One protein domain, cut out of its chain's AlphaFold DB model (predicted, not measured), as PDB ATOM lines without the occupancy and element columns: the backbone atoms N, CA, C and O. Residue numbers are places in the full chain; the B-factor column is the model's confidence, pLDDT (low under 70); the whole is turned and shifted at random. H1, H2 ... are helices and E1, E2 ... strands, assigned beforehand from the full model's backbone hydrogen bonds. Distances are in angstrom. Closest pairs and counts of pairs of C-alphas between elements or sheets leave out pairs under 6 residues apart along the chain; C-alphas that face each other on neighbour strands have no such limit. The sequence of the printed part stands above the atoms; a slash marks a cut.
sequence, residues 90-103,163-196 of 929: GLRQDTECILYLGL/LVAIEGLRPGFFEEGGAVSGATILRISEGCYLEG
ATOM      1  N   GLY A  90      36.095  -0.491 -27.758       72.00
ATOM      2  CA  GLY A  90      36.784   0.592 -28.459       72.00
ATOM      3  C   GLY A  90      36.908   1.836 -27.584       72.00
ATOM      4  O   GLY A  90      35.982   2.165 -26.832       72.00
ATOM      5  N   LEU A  91      38.060   2.492 -27.674       75.88
ATOM      6  CA  LEU A  91      38.281   3.815 -27.102       75.88
ATOM      7  C   LEU A  91      37.740   4.880 -28.057       75.88
ATOM      8  O   LEU A  91      37.619   4.642 -29.261       75.88
ATOM      9  N   ARG A  92      37.351   6.035 -27.514       71.94
ATOM     10  CA  ARG A  92      36.904   7.162 -28.340       71.94
ATOM     11  C   ARG A  92      38.096   7.766 -29.087       71.94
ATOM     12  O   ARG A  92      39.211   7.758 -28.568       71.94
ATOM     13  N   GLN A  93      37.833   8.311 -30.266       68.81
ATOM     14  CA  GLN A  93      38.756   9.210 -30.954       68.81
ATOM     15  C   GLN A  93      39.098  10.396 -30.040       68.81
ATOM     16  O   GLN A  93      38.240  10.855 -29.281       68.81
ATOM     17  N   ASP A  94      40.363  10.805 -30.064       67.38
ATOM     18  CA  ASP A  94      40.972  11.844 -29.228       67.38
ATOM     19  C   ASP A  94      40.993  11.524 -27.725       67.38
ATOM     20  O   ASP A  94      41.044  12.414 -26.877       67.38
ATOM     21  N   THR A  95      40.964  10.234 -27.363       77.50
ATOM     22  CA  THR A  95      41.186   9.847 -25.965       77.50
ATOM     23  C   THR A  95      42.627  10.171 -25.581       77.50
ATOM     24  O   THR A  95      43.568   9.654 -26.182       77.50
ATOM     25  N   GLU A  96      42.787  10.988 -24.547       80.12
ATOM     26  CA  GLU A  96      44.077  11.296 -23.939       80.12
ATOM     27  C   GLU A  96      44.305  10.416 -22.709       80.12
ATOM     28  O   GLU A  96      43.388  10.196 -21.908       80.12
ATOM     29  N   CYS A  97      45.531   9.928 -22.532       78.69
ATOM     30  CA  CYS A  97      45.943   9.317 -21.276       78.69
ATOM     31  C   CYS A  97      47.356   9.701 -20.871       78.69
ATOM     32  O   CYS A  97      48.222   9.916 -21.716       78.69
ATOM     33  N   ILE A  98      47.582   9.750 -19.561       77.31
ATOM     34  CA  ILE A  98      48.894  10.041 -18.989       77.31
ATOM     35  C   ILE A  98      49.696   8.740 -18.934       77.31
ATOM     36  O   ILE A  98      49.194   7.709 -18.468       77.31
ATOM     37  N   LEU A  99      50.927   8.786 -19.437       73.12
ATOM     38  CA  LEU A  99      51.837   7.648 -19.466       73.12
ATOM     39  C   LEU A  99      52.580   7.496 -18.143       73.12
ATOM     40  O   LEU A  99      53.127   8.464 -17.631       73.12
ATOM     41  N   TYR A 100      52.684   6.271 -17.639       71.00
ATOM     42  CA  TYR A 100      53.483   5.921 -16.465       71.00
ATOM     43  C   TYR A 100      54.399   4.737 -16.771       71.00
ATOM     44  O   TYR A 100      53.955   3.747 -17.356       71.00
ATOM     45  N   LEU A 101      55.661   4.810 -16.350       71.06
ATOM     46  CA  LEU A 101      56.644   3.743 -16.525       71.06
ATOM     47  C   LEU A 101      56.695   2.861 -15.272       71.06
ATOM     48  O   LEU A 101      57.046   3.320 -14.186       71.06
ATOM     49  N   GLY A 102      56.338   1.584 -15.417       60.84
ATOM     50  CA  GLY A 102      56.388   0.598 -14.338       60.84
ATOM     51  C   GLY A 102      57.498  -0.434 -14.537       60.84
ATOM     52  O   GLY A 102      57.828  -0.793 -15.665       60.84
ATOM     53  N   LEU A 103      58.043  -0.961 -13.436       42.12
ATOM     54  CA  LEU A 103      58.934  -2.129 -13.445       42.12
ATOM     55  C   LEU A 103      58.101  -3.392 -13.204       42.12
ATOM     56  O   LEU A 103      57.573  -3.594 -12.108       42.12
ATOM     57  N   LEU A 163      44.152   2.639 -14.566       70.56
ATOM     58  CA  LEU A 163      45.475   2.388 -15.139       70.56
ATOM     59  C   LEU A 163      45.478   1.066 -15.920       70.56
ATOM     60  O   LEU A 163      45.072   0.032 -15.384       70.56
ATOM     61  N   VAL A 164      45.932   1.087 -17.174       77.69
ATOM     62  CA  VAL A 164      45.992  -0.093 -18.053       77.69
ATOM     63  C   VAL A 164      47.351  -0.213 -18.742       77.69
ATOM     64  O   VAL A 164      47.922   0.786 -19.165       77.69
ATOM     65  N   ALA A 165      47.870  -1.434 -18.888       76.81
ATOM     66  CA  ALA A 165      49.099  -1.676 -19.651       76.81
ATOM     67  C   ALA A 165      48.867  -1.461 -21.158       76.81
ATOM     68  O   ALA A 165      47.777  -1.768 -21.651       76.81
ATOM     69  N   ILE A 166      49.879  -0.961 -21.873       83.25
ATOM     70  CA  ILE A 166      49.812  -0.669 -23.314       83.25
ATOM     71  C   ILE A 166      50.509  -1.784 -24.102       83.25
ATOM     72  O   ILE A 166      51.669  -2.097 -23.849       83.25
ATOM     73  N   GLU A 167      49.823  -2.366 -25.083       80.94
ATOM     74  CA  GLU A 167      50.380  -3.375 -25.993       80.94
ATOM     75  C   GLU A 167      50.175  -2.972 -27.461       80.94
ATOM     76  O   GLU A 167      49.190  -2.315 -27.796       80.94
ATOM     77  N   GLY A 168      51.070  -3.419 -28.350       76.69
ATOM     78  CA  GLY A 168      50.926  -3.265 -29.808       76.69
ATOM     79  C   GLY A 168      51.723  -2.120 -30.446       76.69
ATOM     80  O   GLY A 168      51.722  -1.989 -31.666       76.69
ATOM     81  N   LEU A 169      52.472  -1.351 -29.650       80.12
ATOM     82  CA  LEU A 169      53.447  -0.367 -30.135       80.12
ATOM     83  C   LEU A 169      54.828  -1.001 -30.337       80.12
ATOM     84  O   LEU A 169      55.186  -1.969 -29.662       80.12
ATOM     85  N   ARG A 170      55.610  -0.463 -31.281       77.19
ATOM     86  CA  ARG A 170      56.969  -0.956 -31.552       77.19
ATOM     87  C   ARG A 170      57.898  -0.706 -30.348       77.19
ATOM     88  O   ARG A 170      57.771   0.342 -29.713       77.19
ATOM     89  N   PRO A 171      58.844  -1.615 -30.047       61.69
ATOM     90  CA  PRO A 171      59.874  -1.363 -29.039       61.69
ATOM     91  C   PRO A 171      60.635  -0.071 -29.364       61.69
ATOM     92  O   PRO A 171      60.969   0.147 -30.527       61.69
ATOM     93  N   GLY A 172      60.875   0.783 -28.367       59.66
ATOM     94  CA  GLY A 172      61.528   2.081 -28.561       59.66
ATOM     95  C   GLY A 172      60.582   3.240 -28.892       59.66
ATOM     96  O   GLY A 172      61.027   4.379 -28.910       59.66
ATOM     97  N   PHE A 173      59.287   2.998 -29.153       78.62
ATOM     98  CA  PHE A 173      58.343   4.058 -29.545       78.62
ATOM     99  C   PHE A 173      58.269   5.211 -28.530       78.62
ATOM    100  O   PHE A 173      58.214   6.375 -28.922       78.62
ATOM    101  N   PHE A 174      58.266   4.891 -27.237       77.69
ATOM    102  CA  PHE A 174      58.163   5.888 -26.173       77.69
ATOM    103  C   PHE A 174      59.501   6.582 -25.922       77.69
ATOM    104  O   PHE A 174      59.536   7.787 -25.701       77.69
ATOM    105  N   GLU A 175      60.599   5.839 -26.016       72.88
ATOM    106  CA  GLU A 175      61.956   6.339 -25.826       72.88
ATOM    107  C   GLU A 175      62.367   7.285 -26.968       72.88
ATOM    108  O   GLU A 175      62.875   8.374 -26.715       72.88
ATOM    109  N   GLU A 176      62.077   6.920 -28.220       69.00
ATOM    110  CA  GLU A 176      62.314   7.759 -29.407       69.00
ATOM    111  C   GLU A 176      61.438   9.021 -29.404       69.00
ATOM    112  O   GLU A 176      61.842  10.059 -29.921       69.00
ATOM    113  N   GLY A 177      60.244   8.935 -28.811       61.16
ATOM    114  CA  GLY A 177      59.329  10.061 -28.645       61.16
ATOM    115  C   GLY A 177      59.590  10.924 -27.409       61.16
ATOM    116  O   GLY A 177      58.813  11.842 -27.156       61.16
ATOM    117  N   GLY A 178      60.637  10.628 -26.628       59.31
ATOM    118  CA  GLY A 178      61.000  11.387 -25.428       59.31
ATOM    119  C   GLY A 178      59.970  11.305 -24.298       59.31
ATOM    120  O   GLY A 178      59.807  12.267 -23.550       59.31
ATOM    121  N   ALA A 179      59.237  10.195 -24.180       60.00
ATOM    122  CA  ALA A 179      58.190  10.051 -23.178       60.00
ATOM    123  C   ALA A 179      58.755  10.033 -21.745       60.00
ATOM    124  O   ALA A 179      59.688   9.299 -21.420       60.00
ATOM    125  N   VAL A 180      58.123  10.805 -20.865       65.50
ATOM    126  CA  VAL A 180      58.441  10.957 -19.445       65.50
ATOM    127  C   VAL A 180      57.251  10.479 -18.613       65.50
ATOM    128  O   VAL A 180      56.119  10.945 -18.771       65.50
ATOM    129  N   SER A 181      57.512   9.537 -17.706       68.50
ATOM    130  CA  SER A 181      56.506   8.984 -16.794       68.50
ATOM    131  C   SER A 181      55.848  10.083 -15.957       68.50
ATOM    132  O   SER A 181      56.533  10.837 -15.275       68.50
ATOM    133  N   GLY A 182      54.520  10.146 -15.985       51.75
ATOM    134  CA  GLY A 182      53.694  11.129 -15.287       51.75
ATOM    135  C   GLY A 182      53.561  12.482 -15.991       51.75
ATOM    136  O   GLY A 182      52.829  13.328 -15.489       51.75
ATOM    137  N   ALA A 183      54.238  12.700 -17.124       54.75
ATOM    138  CA  ALA A 183      54.293  14.008 -17.794       54.75
ATOM    139  C   ALA A 183      54.009  13.962 -19.309       54.75
ATOM    140  O   ALA A 183      53.796  15.000 -19.938       54.75
ATOM    141  N   THR A 184      53.989  12.773 -19.915       71.38
ATOM    142  CA  THR A 184      53.662  12.605 -21.338       71.38
ATOM    143  C   THR A 184      52.240  12.105 -21.525       71.38
ATOM    144  O   THR A 184      51.817  11.139 -20.888       71.38
ATOM    145  N   ILE A 185      51.512  12.758 -22.432       77.88
ATOM    146  CA  ILE A 185      50.165  12.378 -22.839       77.88
ATOM    147  C   ILE A 185      50.256  11.574 -24.133       77.88
ATOM    148  O   ILE A 185      50.823  12.028 -25.126       77.88
ATOM    149  N   LEU A 186      49.651  10.392 -24.135       82.69
ATOM    150  CA  LEU A 186      49.386   9.638 -25.350       82.69
ATOM    151  C   LEU A 186      47.996  10.017 -25.866       82.69
ATOM    152  O   LEU A 186      46.991   9.772 -25.192       82.69
ATOM    153  N   ARG A 187      47.947  10.610 -27.059       81.06
ATOM    154  CA  ARG A 187      46.714  10.918 -27.787       81.06
ATOM    155  C   ARG A 187      46.372   9.779 -28.728       81.06
ATOM    156  O   ARG A 187      47.197   9.350 -29.536       81.06
ATOM    157  N   ILE A 188      45.142   9.295 -28.625       80.50
ATOM    158  CA  ILE A 188      44.642   8.173 -29.413       80.50
ATOM    159  C   ILE A 188      43.732   8.719 -30.506       80.50
ATOM    160  O   ILE A 188      42.614   9.137 -30.216       80.50
ATOM    161  N   SER A 189      44.181   8.688 -31.759       62.44
ATOM    162  CA  SER A 189      43.423   9.255 -32.875       62.44
ATOM    163  C   SER A 189      42.355   8.304 -33.414       62.44
ATOM    164  O   SER A 189      41.269   8.785 -33.704       62.44
ATOM    165  N   GLU A 190      42.579   6.979 -33.509       68.25
ATOM    166  CA  GLU A 190      41.517   5.989 -33.823       68.25
ATOM    167  C   GLU A 190      41.987   4.515 -33.741       68.25
ATOM    168  O   GLU A 190      43.168   4.214 -33.878       68.25
ATOM    169  N   GLY A 191      41.060   3.565 -33.536       70.12
ATOM    170  CA  GLY A 191      41.316   2.115 -33.675       70.12
ATOM    171  C   GLY A 191      41.793   1.360 -32.422       70.12
ATOM    172  O   GLY A 191      41.767   0.129 -32.402       70.12
ATOM    173  N   CYS A 192      42.159   2.059 -31.345       82.56
ATOM    174  CA  CYS A 192      42.578   1.428 -30.087       82.56
ATOM    175  C   CYS A 192      41.391   0.877 -29.276       82.56
ATOM    176  O   CYS A 192      40.286   1.430 -29.284       82.56
ATOM    177  N   TYR A 193      41.611  -0.204 -28.522       82.75
ATOM    178  CA  TYR A 193      40.567  -0.808 -27.687       82.75
ATOM    179  C   TYR A 193      41.099  -1.383 -26.370       82.75
ATOM    180  O   TYR A 193      42.241  -1.825 -26.267       82.75
ATOM    181  N   LEU A 194      40.234  -1.424 -25.355       80.50
ATOM    182  CA  LEU A 194      40.483  -2.094 -24.079       80.50
ATOM    183  C   LEU A 194      40.064  -3.561 -24.145       80.50
ATOM    184  O   LEU A 194      38.995  -3.881 -24.671       80.50
ATOM    185  N   GLU A 195      40.864  -4.446 -23.557       78.00
ATOM    186  CA  GLU A 195      40.574  -5.875 -23.443       78.00
ATOM    187  C   GLU A 195      40.519  -6.318 -21.968       78.00
ATOM    188  O   GLU A 195      41.352  -5.932 -21.141       78.00
ATOM    189  N   GLY A 196      39.513  -7.128 -21.620       67.94
ATOM    190  CA  GLY A 196      39.308  -7.653 -20.265       67.94
ATOM    191  C   GLY A 196      38.702  -9.057 -20.242       67.94
ATOM    192  O   GLY A 196      38.185  -9.548 -21.251       67.94
TER     193      GLY A 196
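This is residues 90 to 103 and 163 to 196 of the 929 residues of the protein "Peptidase_M11 domain-containing protein" of Pseudo-nitzschia multistriata (UniProt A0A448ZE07). An open cup: residues 95 to 99 of E1 pair with E3 as a two-stranded antiparallel ribbon that makes the floor, the rest of E1 rises from it to the rim, H1 and E4 lie at opposite ends, and E2 lies across the space from E3. The 48 printed residues, mostly strand, run E1, E2, H1, E3, E4. The whole is only just compact, close to loose, with a radius of gyration of the C-alphas of 11.0 A and spans of 26 by 21 by 20 A.

Look first at E1, residues 95 to 103, and E3, residues 184 to 190: they are antiparallel neighbours at 129 degrees, with N 186 and O 97 within hydrogen-bond range at 2.8 A. E2, residues 163 to 167, is near E1, with 12 pairs of C-alphas within 10 A. E4, residues 193 to 196, is only just apart from E2, closest 8.4 A; both pair with no named strand. H1, residues 173 to 176, is apart from E1; it is too short for an O i to N i+4 pair, and its one O i to N i+3 pair is not within range.

Find C-alpha 95 at (41.186, 9.847, -25.965); E1 runs 24.8 A from there. E3 spans 18.6 A; E4 ends at C-alpha 196, (39.308, -7.653, -20.265).

Residues 104 to 162 are not printed; C-alphas 103 and 163 stand 14.3 A apart across the cut. Of the links printed whole, none is long. Seventeen residues are under pLDDT 70, among them 176 to 183.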